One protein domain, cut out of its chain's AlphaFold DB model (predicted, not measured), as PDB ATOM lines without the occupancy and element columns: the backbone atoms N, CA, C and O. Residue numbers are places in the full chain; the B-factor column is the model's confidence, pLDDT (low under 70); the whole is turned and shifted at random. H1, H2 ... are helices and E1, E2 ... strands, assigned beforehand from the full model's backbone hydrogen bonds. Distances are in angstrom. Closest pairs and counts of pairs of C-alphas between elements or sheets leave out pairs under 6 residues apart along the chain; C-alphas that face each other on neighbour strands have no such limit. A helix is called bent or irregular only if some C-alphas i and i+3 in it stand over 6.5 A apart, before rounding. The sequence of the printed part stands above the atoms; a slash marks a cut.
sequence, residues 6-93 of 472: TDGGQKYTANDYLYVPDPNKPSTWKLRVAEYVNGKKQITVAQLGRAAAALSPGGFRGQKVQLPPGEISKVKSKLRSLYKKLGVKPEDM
ATOM      1  N   THR A   6     -21.889 -36.963  -7.624       92.06
ATOM      2  CA  THR A   6     -21.342 -37.961  -6.696       92.06
ATOM      3  C   THR A   6     -20.073 -37.423  -6.048       92.06
ATOM      4  O   THR A   6     -19.136 -37.042  -6.745       92.06
ATOM      5  N   ASP A   7     -20.038 -37.394  -4.719       85.25
ATOM      6  CA  ASP A   7     -18.893 -36.929  -3.933       85.25
ATOM      7  C   ASP A   7     -18.726 -37.856  -2.718       85.25
ATOM      8  O   ASP A   7     -19.671 -38.068  -1.955       85.25
ATOM      9  N   GLY A   8     -17.559 -38.492  -2.582       81.94
ATOM     10  CA  GLY A   8     -17.320 -39.502  -1.542       81.94
ATOM     11  C   GLY A   8     -18.274 -40.704  -1.609       81.94
ATOM     12  O   GLY A   8     -18.670 -41.227  -0.573       81.94
ATOM     13  N   GLY A   9     -18.704 -41.098  -2.814       88.31
ATOM     14  CA  GLY A   9     -19.646 -42.208  -3.027       88.31
ATOM     15  C   GLY A   9     -21.118 -41.881  -2.742       88.31
ATOM     16  O   GLY A   9     -21.974 -42.734  -2.957       88.31
ATOM     17  N   GLN A  10     -21.435 -40.655  -2.309       92.94
ATOM     18  CA  GLN A  10     -22.799 -40.208  -2.011       92.94
ATOM     19  C   GLN A  10     -23.323 -39.251  -3.086       92.94
ATOM     20  O   GLN A  10     -22.550 -38.493  -3.676       92.94
ATOM     21  N   LYS A  11     -24.638 -39.277  -3.340       94.00
ATOM     22  CA  LYS A  11     -25.299 -38.426  -4.344       94.00
ATOM     23  C   LYS A  11     -25.820 -37.135  -3.716       94.00
ATOM     24  O   LYS A  11     -26.572 -37.167  -2.747       94.00
ATOM     25  N   TYR A  12     -25.485 -36.009  -4.333       94.94
ATOM     26  CA  TYR A  12     -25.910 -34.671  -3.932       94.94
ATOM     27  C   TYR A  12     -26.607 -33.953  -5.088       94.94
ATOM     28  O   TYR A  12     -26.318 -34.194  -6.258       94.94
ATOM     29  N   THR A  13     -27.529 -33.064  -4.754       94.62
ATOM     30  CA  THR A  13     -28.302 -32.220  -5.676       94.62
ATOM     31  C   THR A  13     -27.734 -30.802  -5.715       94.62
ATOM     32  O   THR A  13     -26.913 -30.443  -4.874       94.62
ATOM     33  N   ALA A  14     -28.192 -29.968  -6.652       93.38
ATOM     34  CA  ALA A  14     -27.770 -28.569  -6.748       93.38
ATOM     35  C   ALA A  14     -27.945 -27.793  -5.422       93.38
ATOM     36  O   ALA A  14     -27.052 -27.053  -5.021       93.38
ATOM     37  N   ASN A  15     -29.035 -28.037  -4.686       91.88
ATOM     38  CA  ASN A  15     -29.322 -27.381  -3.401       91.88
ATOM     39  C   ASN A  15     -28.308 -27.706  -2.290       91.88
ATOM     40  O   ASN A  15     -28.266 -27.020  -1.271       91.88
ATOM     41  N   ASP A  16     -27.483 -28.738  -2.477       94.69
ATOM     42  CA  ASP A  16     -26.447 -29.136  -1.527       94.69
ATOM     43  C   ASP A  16     -25.119 -28.372  -1.745       94.69
ATOM     44  O   ASP A  16     -24.129 -28.671  -1.072       94.69
ATOM     45  N   TYR A  17     -25.077 -27.396  -2.665       94.88
ATOM     46  CA  TYR A  17     -23.904 -26.588  -3.027       94.88
ATOM     47  C   TYR A  17     -24.197 -25.079  -2.948       94.88
ATOM     48  O   TYR A  17     -25.311 -24.632  -3.206       94.88
ATOM     49  N   LEU A  18     -23.183 -24.263  -2.627       93.00
ATOM     50  CA  LEU A  18     -23.340 -22.797  -2.549       93.00
ATOM     51  C   LEU A  18     -23.286 -22.096  -3.905       93.00
ATOM     52  O   LEU A  18     -23.870 -21.021  -4.059       93.00
ATOM     53  N   TYR A  19     -22.548 -22.667  -4.858       94.88
ATOM     54  CA  TYR A  19     -22.347 -22.082  -6.178       94.88
ATOM     55  C   TYR A  19     -22.716 -23.088  -7.266       94.88
ATOM     56  O   TYR A  19     -22.037 -24.102  -7.440       94.88
ATOM     57  N   VAL A  20     -23.800 -22.791  -7.984       94.56
ATOM     58  CA  VAL A  20     -24.418 -23.641  -9.012       94.56
ATOM     59  C   VAL A  20     -24.719 -22.759 -10.229       94.56
ATOM     60  O   VAL A  20     -25.835 -22.262 -10.355       94.56
ATOM     61  N   PRO A  21     -23.730 -22.495 -11.099       89.88
ATOM     62  CA  PRO A  21     -23.944 -21.641 -12.268       89.88
ATOM     63  C   PRO A  21     -24.811 -22.329 -13.333       89.88
ATOM     64  O   PRO A  21     -25.533 -21.651 -14.051       89.88
ATOM     65  N   ASP A  22     -24.769 -23.664 -13.413       91.38
ATOM     66  CA  ASP A  22     -25.632 -24.466 -14.284       91.38
ATOM     67  C   ASP A  22     -26.208 -25.667 -13.504       91.38
ATOM     68  O   ASP A  22     -25.477 -26.629 -13.224       91.38
ATOM     69  N   PRO A  23     -27.508 -25.653 -13.152       90.88
ATOM     70  CA  PRO A  23     -28.181 -26.739 -12.433       90.88
ATOM     71  C   PRO A  23     -28.255 -28.078 -13.176       90.88
ATOM     72  O   PRO A  23     -28.575 -29.085 -12.553       90.88
ATOM     73  N   ASN A  24     -27.958 -28.129 -14.476       91.88
ATOM     74  CA  ASN A  24     -27.964 -29.367 -15.261       91.88
ATOM     75  C   ASN A  24     -26.560 -29.957 -15.447       91.88
ATOM     76  O   ASN A  24     -26.423 -31.084 -15.924       91.88
ATOM     77  N   LYS A  25     -25.509 -29.236 -15.032       93.62
ATOM     78  CA  LYS A  25     -24.109 -29.638 -15.214       93.62
ATOM     79  C   LYS A  25     -23.368 -29.750 -13.870       93.62
ATOM     80  O   LYS A  25     -22.674 -28.808 -13.473       93.62
ATOM     81  N   PRO A  26     -23.423 -30.915 -13.186       93.94
ATOM     82  CA  PRO A  26     -22.816 -31.151 -11.868       93.94
ATOM     83  C   PRO A  26     -21.336 -30.796 -11.748       93.94
ATOM     84  O   PRO A  26     -20.860 -30.388 -10.685       93.94
ATOM     85  N   SER A  27     -20.573 -30.924 -12.833       92.25
ATOM     86  CA  SER A  27     -19.155 -30.553 -12.844       92.25
ATOM     87  C   SER A  27     -18.923 -29.070 -12.526       92.25
ATOM     88  O   SER A  27     -17.862 -28.729 -12.011       92.25
ATOM     89  N   THR A  28     -19.923 -28.205 -12.729       92.44
ATOM     90  CA  THR A  28     -19.834 -26.766 -12.442       92.44
ATOM     91  C   THR A  28     -20.135 -26.396 -10.989       92.44
ATOM     92  O   THR A  28     -19.781 -25.297 -10.563       92.44
ATOM     93  N   TRP A  29     -20.751 -27.292 -10.209       95.06
ATOM     94  CA  TRP A  29     -21.177 -26.987  -8.840       95.06
ATOM     95  C   TRP A  29     -19.989 -26.990  -7.881       95.06
ATOM     96  O   TRP A  29     -19.184 -27.932  -7.881       95.06
ATOM     97  N   LYS A  30     -19.882 -25.965  -7.033       94.50
ATOM     98  CA  LYS A  30     -18.763 -25.783  -6.098       94.50
ATOM     99  C   LYS A  30     -19.259 -25.533  -4.678       94.50
ATOM    100  O   LYS A  30     -20.353 -25.012  -4.475       94.50
ATOM    101  N   LEU A  31     -18.409 -25.889  -3.711       93.75
ATOM    102  CA  LEU A  31     -18.623 -25.687  -2.272       93.75
ATOM    103  C   LEU A  31     -19.869 -26.403  -1.739       93.75
ATOM    104  O   LEU A  31     -20.917 -25.795  -1.526       93.75
ATOM    105  N   ARG A  32     -19.737 -27.713  -1.516       95.25
ATOM    106  CA  ARG A  32     -20.784 -28.537  -0.905       95.25
ATOM    107  C   ARG A  32     -21.046 -28.090   0.536       95.25
ATOM    108  O   ARG A  32     -20.091 -27.901   1.290       95.25
ATOM    109  N   VAL A  33     -22.311 -27.994   0.935       95.31
ATOM    110  CA  VAL A  33     -22.746 -27.598   2.290       95.31
ATOM    111  C   VAL A  33     -23.490 -28.687   3.050       95.31
ATOM    112  O   VAL A  33     -23.546 -28.621   4.274       95.31
ATOM    113  N   ALA A  34     -23.999 -29.708   2.361       93.62
ATOM    114  CA  ALA A  34     -24.602 -30.872   3.000       93.62
ATOM    115  C   ALA A  34     -23.622 -32.053   3.081       93.62
ATOM    116  O   ALA A  34     -22.708 -32.195   2.261       93.62
ATOM    117  N   GLU A  35     -23.826 -32.920   4.065       95.00
ATOM    118  CA  GLU A  35     -23.177 -34.224   4.177       95.00
ATOM    119  C   GLU A  35     -24.153 -35.266   4.737       95.00
ATOM    120  O   GLU A  35     -25.218 -34.926   5.254       95.00
ATOM    121  N   TYR A  36     -23.803 -36.544   4.616       92.88
ATOM    122  CA  TYR A  36     -24.563 -37.628   5.231       92.88
ATOM    123  C   TYR A  36     -24.015 -37.917   6.628       92.88
ATOM    124  O   TYR A  36     -22.847 -38.266   6.777       92.88
ATOM    125  N   VAL A  37     -24.872 -37.820   7.642       90.50
ATOM    126  CA  VAL A  37     -24.573 -38.195   9.029       90.50
ATOM    127  C   VAL A  37     -25.616 -39.216   9.459       90.50
ATOM    128  O   VAL A  37     -26.814 -38.968   9.331       90.50
ATOM    129  N   ASN A  38     -25.178 -40.385   9.931       89.06
ATOM    130  CA  ASN A  38     -26.067 -41.490  10.318       89.06
ATOM    131  C   ASN A  38     -27.095 -41.852   9.221       89.06
ATOM    132  O   ASN A  38     -28.270 -42.076   9.498       89.06
ATOM    133  N   GLY A  39     -26.666 -41.831   7.953       87.56
ATOM    134  CA  GLY A  39     -27.516 -42.131   6.794       87.56
ATOM    135  C   GLY A  39     -28.486 -41.016   6.380       87.56
ATOM    136  O   GLY A  39     -29.137 -41.143   5.344       87.56
ATOM    137  N   LYS A  40     -28.561 -39.902   7.121       89.12
ATOM    138  CA  LYS A  40     -29.416 -38.753   6.791       89.12
ATOM    139  C   LYS A  40     -28.595 -37.605   6.215       89.12
ATOM    140  O   LYS A  40     -27.551 -37.242   6.753       89.12
ATOM    141  N   LYS A  41     -29.087 -37.016   5.126       92.62
ATOM    142  CA  LYS A  41     -28.482 -35.832   4.515       92.62
ATOM    143  C   LYS A  41     -28.837 -34.594   5.334       92.62
ATOM    144  O   LYS A  41     -30.015 -34.286   5.488       92.62
ATOM    145  N   GLN A  42     -27.831 -33.879   5.822       93.81
ATOM    146  CA  GLN A  42     -28.019 -32.666   6.612       93.81
ATOM    147  C   GLN A  42     -26.875 -31.669   6.419       93.81
ATOM    148  O   GLN A  42     -25.774 -32.019   5.997       93.81
ATOM    149  N   ILE A  43     -27.152 -30.404   6.726       93.88
ATOM    150  CA  ILE A  43     -26.145 -29.343   6.762       93.88
ATOM    151  C   ILE A  43     -25.528 -29.343   8.160       93.88
ATOM    152  O   ILE A  43     -26.250 -29.307   9.153       93.88
ATOM    153  N   THR A  44     -24.201 -29.382   8.244       93.38
ATOM    154  CA  THR A  44     -23.471 -29.435   9.518       93.38
ATOM    155  C   THR A  44     -22.460 -28.302   9.613       93.38
ATOM    156  O   THR A  44     -21.902 -27.858   8.607       93.38
ATOM    157  N   VAL A  45     -22.147 -27.884  10.840       91.38
ATOM    158  CA  VAL A  45     -21.102 -26.881  11.108       91.38
ATOM    159  C   VAL A  45     -19.756 -27.310  10.508       91.38
ATOM    160  O   VAL A  45     -19.054 -26.493   9.912       91.38
ATOM    161  N   ALA A  46     -19.422 -28.602  10.588       91.88
ATOM    162  CA  ALA A  46     -18.188 -29.155  10.033       91.88
ATOM    163  C   ALA A  46     -18.123 -29.030   8.501       91.88
ATOM    164  O   ALA A  46     -17.097 -28.617   7.954       91.88
ATOM    165  N   GLN A  47     -19.212 -29.344   7.792       95.12
ATOM    166  CA  GLN A  47     -19.260 -29.219   6.337       95.12
ATOM    167  C   GLN A  47     -19.245 -27.752   5.889       95.12
ATOM    168  O   GLN A  47     -18.531 -27.421   4.938       95.12
ATOM    169  N   LEU A  48     -19.951 -26.861   6.597       93.88
ATOM    170  CA  LEU A  48     -19.861 -25.418   6.360       93.88
ATOM    171  C   LEU A  48     -18.430 -24.898   6.583       93.88
ATOM    172  O   LEU A  48     -17.943 -24.093   5.789       93.88
ATOM    173  N   GLY A  49     -17.720 -25.425   7.586       91.75
ATOM    174  CA  GLY A  49     -16.322 -25.088   7.867       91.75
ATOM    175  C   GLY A  49     -15.385 -25.456   6.720       91.75
ATOM    176  O   GLY A  49     -14.521 -24.665   6.344       91.75
ATOM    177  N   ARG A  50     -15.599 -26.614   6.084       92.88
ATOM    178  CA  ARG A  50     -14.844 -27.019   4.884       92.88
ATOM    179  C   ARG A  50     -15.100 -26.082   3.704       92.88
ATOM    180  O   ARG A  50     -14.153 -25.690   3.019       92.88
ATOM    181  N   ALA A  51     -16.351 -25.672   3.493       93.56
ATOM    182  CA  ALA A  51     -16.691 -24.684   2.468       93.56
ATOM    183  C   ALA A  51     -16.063 -23.306   2.765       93.56
ATOM    184  O   ALA A  51     -15.515 -22.671   1.863       93.56
ATOM    185  N   ALA A  52     -16.065 -22.870   4.029       92.31
ATOM    186  CA  ALA A  52     -15.436 -21.622   4.465       92.31
ATOM    187  C   ALA A  52     -13.906 -21.647   4.306       92.31
ATOM    188  O   ALA A  52     -13.305 -20.647   3.906       92.31
ATOM    189  N   ALA A  53     -13.271 -22.790   4.579       90.12
ATOM    190  CA  ALA A  53     -11.837 -22.986   4.392       90.12
ATOM    191  C   ALA A  53     -11.440 -22.913   2.910       90.12
ATOM    192  O   ALA A  53     -10.429 -22.298   2.576       90.12
ATOM    193  N   ALA A  54     -12.263 -23.450   2.006       92.12
ATOM    194  CA  ALA A  54     -12.022 -23.374   0.564       92.12
ATOM    195  C   ALA A  54     -12.049 -21.932   0.017       92.12
ATOM    196  O   ALA A  54     -11.416 -21.656  -1.003       92.12
ATOM    197  N   LEU A  55     -12.740 -21.020   0.714       88.00
ATOM    198  CA  LEU A  55     -12.783 -19.576   0.443       88.00
ATOM    199  C   LEU A  55     -11.659 -18.788   1.141       88.00
ATOM    200  O   LEU A  55     -11.562 -17.573   0.959       88.00
ATOM    201  N   SER A  56     -10.844 -19.439   1.975       85.94
ATOM    202  CA  SER A  56      -9.749 -18.786   2.693       85.94
ATOM    203  C   SER A  56      -8.526 -18.555   1.791       85.94
ATOM    204  O   SER A  56      -8.350 -19.262   0.793       85.94
ATOM    205  N   PRO A  57      -7.618 -17.627   2.155       77.69
ATOM    206  CA  PRO A  57      -6.362 -17.425   1.432       77.69
ATOM    207  C   PRO A  57      -5.472 -18.673   1.342       77.69
ATOM    208  O   PRO A  57      -4.644 -18.731   0.439       77.69
ATOM    209  N   GLY A  58      -5.634 -19.656   2.237       77.56
ATOM    210  CA  GLY A  58      -4.918 -20.939   2.206       77.56
ATOM    211  C   GLY A  58      -5.654 -22.060   1.458       77.56
ATOM    212  O   GLY A  58      -5.059 -23.092   1.159       77.56
ATOM    213  N   GLY A  59      -6.933 -21.861   1.120       86.81
ATOM    214  CA  GLY A  59      -7.787 -22.897   0.540       86.81
ATOM    215  C   GLY A  59      -8.090 -24.053   1.504       86.81
ATOM    216  O   GLY A  59      -7.661 -24.078   2.657       86.81
ATOM    217  N   PHE A  60      -8.843 -25.043   1.029       87.56
ATOM    218  CA  PHE A  60      -9.094 -26.277   1.769       87.56
ATOM    219  C   PHE A  60      -8.099 -27.337   1.298       87.56
ATOM    220  O   PHE A  60      -8.086 -27.683   0.120       87.56
ATOM    221  N   ARG A  61      -7.245 -27.836   2.204       85.19
ATOM    222  CA  ARG A  61      -6.143 -28.765   1.871       85.19
ATOM    223  C   ARG A  61      -5.204 -28.213   0.782       85.19
ATOM    224  O   ARG A  61      -4.790 -28.939  -0.114       85.19
ATOM    225  N   GLY A  62      -4.927 -26.908   0.826       80.75
ATOM    226  CA  GLY A  62      -4.091 -26.216  -0.161       80.75
ATOM    227  C   GLY A  62      -4.784 -25.919  -1.496       80.75
ATOM    228  O   GLY A  62      -4.188 -25.278  -2.358       80.75
ATOM    229  N   GLN A  63      -6.043 -26.334  -1.683       81.88
ATOM    230  CA  GLN A  63      -6.806 -26.050  -2.896       81.88
ATOM    231  C   GLN A  63      -7.791 -24.902  -2.676       81.88
ATOM    232  O   GLN A  63      -8.688 -24.967  -1.832       81.88
ATOM    233  N   LYS A  64      -7.632 -23.839  -3.466       87.19
ATOM    234  CA  LYS A  64      -8.551 -22.697  -3.472       87.19
ATOM    235  C   LYS A  64      -9.711 -22.961  -4.413       87.19
ATOM    236  O   LYS A  64      -9.521 -23.439  -5.533       87.19
ATOM    237  N   VAL A  65     -10.909 -22.581  -3.988       89.75
ATOM    238  CA  VAL A  65     -12.043 -22.555  -4.908       89.75
ATOM    239  C   VAL A  65     -11.881 -21.390  -5.885       89.75
ATOM    240  O   VAL A  65     -11.659 -20.251  -5.485       89.75
ATOM    241  N   GLN A  66     -12.001 -21.669  -7.179       88.75
ATOM    242  CA  GLN A  66     -12.053 -20.626  -8.203       88.75
ATOM    243  C   GLN A  66     -13.508 -20.205  -8.421       88.75
ATOM    244  O   GLN A  66     -14.327 -21.022  -8.854       88.75
ATOM    245  N   LEU A  67     -13.831 -18.951  -8.124       88.00
ATOM    246  CA  LEU A  67     -15.146 -18.349  -8.346       88.00
ATOM    247  C   LEU A  67     -14.977 -17.017  -9.089       88.00
ATOM    248  O   LEU A  67     -13.955 -16.358  -8.891       88.00
ATOM    249  N   PRO A  68     -15.960 -16.596  -9.903       84.81
ATOM    250  CA  PRO A  68     -15.973 -15.247 -10.458       84.81
ATOM    251  C   PRO A  68     -15.927 -14.191  -9.334       84.81
ATOM    252  O   PRO A  68     -16.603 -14.380  -8.317       84.81
ATOM    253  N   PRO A  69     -15.191 -13.073  -9.489       70.44
ATOM    254  CA  PRO A  69     -15.014 -12.067  -8.433       70.44
ATOM    255  C   PRO A  69     -16.325 -11.536  -7.823       70.44
ATOM    256  O   PRO A  69     -16.403 -11.358  -6.609       70.44
ATOM    257  N   GLY A  70     -17.380 -11.370  -8.631       74.69
ATOM    258  CA  GLY A  70     -18.700 -10.908  -8.174       74.69
ATOM    259  C   GLY A  70     -19.518 -11.939  -7.380       74.69
ATOM    260  O   GLY A  70     -20.463 -11.583  -6.680       74.69
ATOM    261  N   GLU A  71     -19.146 -13.219  -7.433       82.75
ATOM    262  CA  GLU A  71     -19.903 -14.308  -6.801       82.75
ATOM    263  C   GLU A  71     -19.378 -14.655  -5.401       82.75
ATOM    264  O   GLU A  71     -20.103 -15.217  -4.580       82.75
ATOM    265  N   ILE A  72     -18.143 -14.256  -5.076       82.31
ATOM    266  CA  ILE A  72     -17.508 -14.547  -3.782       82.31
ATOM    267  C   ILE A  72     -18.313 -13.938  -2.625       82.31
ATOM    268  O   ILE A  72     -18.561 -14.619  -1.630       82.31
ATOM    269  N   SER A  73     -18.755 -12.681  -2.752       79.88
ATOM    270  CA  SER A  73     -19.534 -12.008  -1.701       79.88
ATOM    271  C   SER A  73     -20.891 -12.686  -1.469       79.88
ATOM    272  O   SER A  73     -21.250 -12.990  -0.327       79.88
ATOM    273  N   LYS A  74     -21.602 -13.037  -2.552       85.19
ATOM    274  CA  LYS A  74     -22.890 -13.750  -2.494       85.19
ATOM    275  C   LYS A  74     -22.748 -15.120  -1.831       85.19
ATOM    276  O   LYS A  74     -23.539 -15.473  -0.957       85.19
ATOM    277  N   VAL A  75     -21.711 -15.872  -2.200       88.44
ATOM    278  CA  VAL A  75     -21.398 -17.184  -1.616       88.44
ATOM    279  C   VAL A  75     -21.060 -17.060  -0.126       88.44
ATOM    280  O   VAL A  75     -21.592 -17.830   0.676       88.44
ATOM    281  N   LYS A  76     -20.243 -16.073   0.275       89.69
ATOM    282  CA  LYS A  76     -19.942 -15.805   1.694       89.69
ATOM    283  C   LYS A  76     -21.196 -15.420   2.484       89.69
ATOM    284  O   LYS A  76     -21.368 -15.896   3.601       89.69
ATOM    285  N   SER A  77     -22.087 -14.614   1.903       86.44
ATOM    286  CA  SER A  77     -23.361 -14.235   2.526       86.44
ATOM    287  C   SER A  77     -24.274 -15.444   2.751       86.44
ATOM    288  O   SER A  77     -24.703 -15.688   3.878       86.44
ATOM    289  N   LYS A  78     -24.476 -16.281   1.721       89.88
ATOM    290  CA  LYS A  78     -25.241 -17.535   1.842       89.88
ATOM    291  C   LYS A  78     -24.658 -18.459   2.914       89.88
ATOM    292  O   LYS A  78     -25.406 -19.021   3.709       89.88
ATOM    293  N   LEU A  79     -23.332 -18.581   2.969       91.25
ATOM    294  CA  LEU A  79     -22.644 -19.401   3.962       91.25
ATOM    295  C   LEU A  79     -22.850 -18.875   5.393       91.25
ATOM    296  O   LEU A  79     -23.167 -19.669   6.276       91.25
ATOM    297  N   ARG A  80     -22.779 -17.553   5.621       90.75
ATOM    298  CA  ARG A  80     -23.128 -16.936   6.918       90.75
ATOM    299  C   ARG A  80     -24.572 -17.230   7.327       90.75
ATOM    300  O   ARG A  80     -24.812 -17.588   8.476       90.75
ATOM    301  N   SER A  81     -25.527 -17.134   6.403       87.94
ATOM    302  CA  SER A  81     -26.933 -17.449   6.690       87.94
ATOM    303  C   SER A  81     -27.139 -18.913   7.088       87.94
ATOM    304  O   SER A  81     -27.957 -19.195   7.960       87.94
ATOM    305  N   LEU A  82     -26.382 -19.850   6.504       89.19
ATOM    306  CA  LEU A  82     -26.416 -21.260   6.913       89.19
ATOM    307  C   LEU A  82     -25.838 -21.471   8.318       89.19
ATOM    308  O   LEU A  82     -26.426 -22.216   9.095       89.19
ATOM    309  N   TYR A  83     -24.747 -20.783   8.673       90.38
ATOM    310  CA  TYR A  83     -24.222 -20.794  10.044       90.38
ATOM    311  C   TYR A  83     -25.248 -20.259  11.055       90.38
ATOM    312  O   TYR A  83     -25.482 -20.906  12.075       90.38
ATOM    313  N   LYS A  84     -25.926 -19.143  10.740       90.38
ATOM    314  CA  LYS A  84     -26.996 -18.581  11.586       90.38
ATOM    315  C   LYS A  84     -28.153 -19.563  11.789       90.38
ATOM    316  O   LYS A  84     -28.623 -19.720  12.908       90.38
ATOM    317  N   LYS A  85     -28.582 -20.269  10.733       89.31
ATOM    318  CA  LYS A  85     -29.641 -21.297  10.821       89.31
ATOM    319  C   LYS A  85     -29.274 -22.476  11.727       89.31
ATOM    320  O   LYS A  85     -30.170 -23.122  12.253       89.31
ATOM    321  N   LEU A  86     -27.982 -22.754  11.905       87.56
ATOM    322  CA  LEU A  86     -27.480 -23.769  12.835       87.56
ATOM    323  C   LEU A  86     -27.218 -23.216  14.249       87.56
ATOM    324  O   LEU A  86     -26.651 -23.927  15.074       87.56
ATOM    325  N   GLY A  87     -27.594 -21.962  14.528       88.06
ATOM    326  CA  GLY A  87     -27.410 -21.326  15.834       88.06
ATOM    327  C   GLY A  87     -25.976 -20.876  16.132       88.06
ATOM    328  O   GLY A  87     -25.660 -20.584  17.281       88.06
ATOM    329  N   VAL A  88     -25.094 -20.819  15.127       86.75
ATOM    330  CA  VAL A  88     -23.703 -20.378  15.316       86.75
ATOM    331  C   VAL A  88     -23.645 -18.853  15.371       86.75
ATOM    332  O   VAL A  88     -24.115 -18.172  14.451       86.75
ATOM    333  N   LYS A  89     -23.046 -18.319  16.439       83.94
ATOM    334  CA  LYS A  89     -22.877 -16.877  16.634       83.94
ATOM    335  C   LYS A  89     -21.888 -16.290  15.619       83.94
ATOM    336  O   LYS A  89     -20.977 -16.997  15.183       83.94
ATOM    337  N   PRO A  90     -22.023 -15.009  15.230       78.31
ATOM    338  CA  PRO A  90     -21.064 -14.337  14.349       78.31
ATOM    339  C   PRO A  90     -19.609 -14.435  14.829       78.31
ATOM    340  O   PRO A  90     -18.713 -14.622  13.999       78.31
ATOM    341  N   GLU A  91     -19.372 -14.378  16.146       82.25
ATOM    342  CA  GLU A  91     -18.028 -14.504  16.729       82.25
ATOM    343  C   GLU A  91     -17.377 -15.872  16.458       82.25
ATOM    344  O   GLU A  91     -16.162 -15.946  16.265       82.25
ATOM    345  N   ASP A  92     -18.184 -16.930  16.371       86.00
ATOM    346  CA  ASP A  92     -17.739 -18.317  16.193       86.00
ATOM    347  C   ASP A  92     -17.593 -18.713  14.711       86.00
ATOM    348  O   ASP A  92     -17.126 -19.807  14.379       86.00
ATOM    349  N   MET A  93     -17.988 -17.836  13.779       90.25
ATOM    350  CA  MET A  93     -17.844 -18.101  12.345       90.25
ATOM    351  C   MET A  93     -16.370 -18.019  11.906       90.25
ATOM    352  O   MET A  93     -15.620 -17.179  12.401       90.25
TER     353      MET A  93
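What this domain is: This is residues 6 to 93 of the 472 residues of an uncharacterized protein of Chloroflexi bacterium (UniProt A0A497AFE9). What is the main picture? Two helices, H1 and H2, lie side by side running opposite ways, and the small strand hairpin of E2 and E3 packs on them, E3 on H1 and E2 on H2. E3 runs on into a second hairpin, E4 and E5, which leads to H1, while E1 lies far from both helices. What is it made of? The printed part has 88 residues with five named strands, then two named helices, a mixed class; both two-stranded sheets are antiparallel. It is compact, with a radius of gyration of the C-alphas of 12.8 A and spans of 34 by 34 by 23 A.

How they stand to each other: How do the strands pair? E2, residues 17 to 19, and E3, residues 30 to 32, form an antiparallel hairpin, with N 18 and O 31 within hydrogen-bond range at 2.9 A. E4, residues 34 to 37, and E5, residues 40 to 43, form another, with N 35 and O 42 at 2.9 A. Where are the helices? H1, residues 45 to 54, comes closest to E3 at the C-alphas of Ala 51 and Leu 31, 5.2 A apart; H2, residues 69 to 85, comes closest to E2 at those of Val 75 and Leu 18, 6.0 A. With residues 76 to 83 alone H2 touches H1, a helical hairpin at a shallow tilt of 15 degrees, the closest C-alphas being those of Val 45 and Tyr 83, 6.9 A. Are their backbones complete? Every O i to N i+4 pair is within hydrogen-bond range in H1, and 11 of 13 in H2. What of E1? E1, residues 10 to 12, pairs with no named strand and is apart from H1 and H2.

Where its parts are: Where do the elements begin and end? E1 begins at C-alpha 10 (-22.799, -40.208, -2.011), and H2 ends at C-alpha 85 (-29.641, -21.297, 10.821). How long are they? H2 measures 25.9 A, H1 14.3 A, E5 10.0 A and E4 9.5 A. H2 is irregular, but only just: C-alphas 70 and 73 are 6.6 A apart.

The domain as a whole: How large is it? The two C-alphas farthest apart, of Asn 24 and Glu 91, are 36.6 A apart. Is it continuous and confident? The printed part has no cut, and the link from H1 to H2, residues 55 to 68, is long. No printed residue is under 70 in pLDDT.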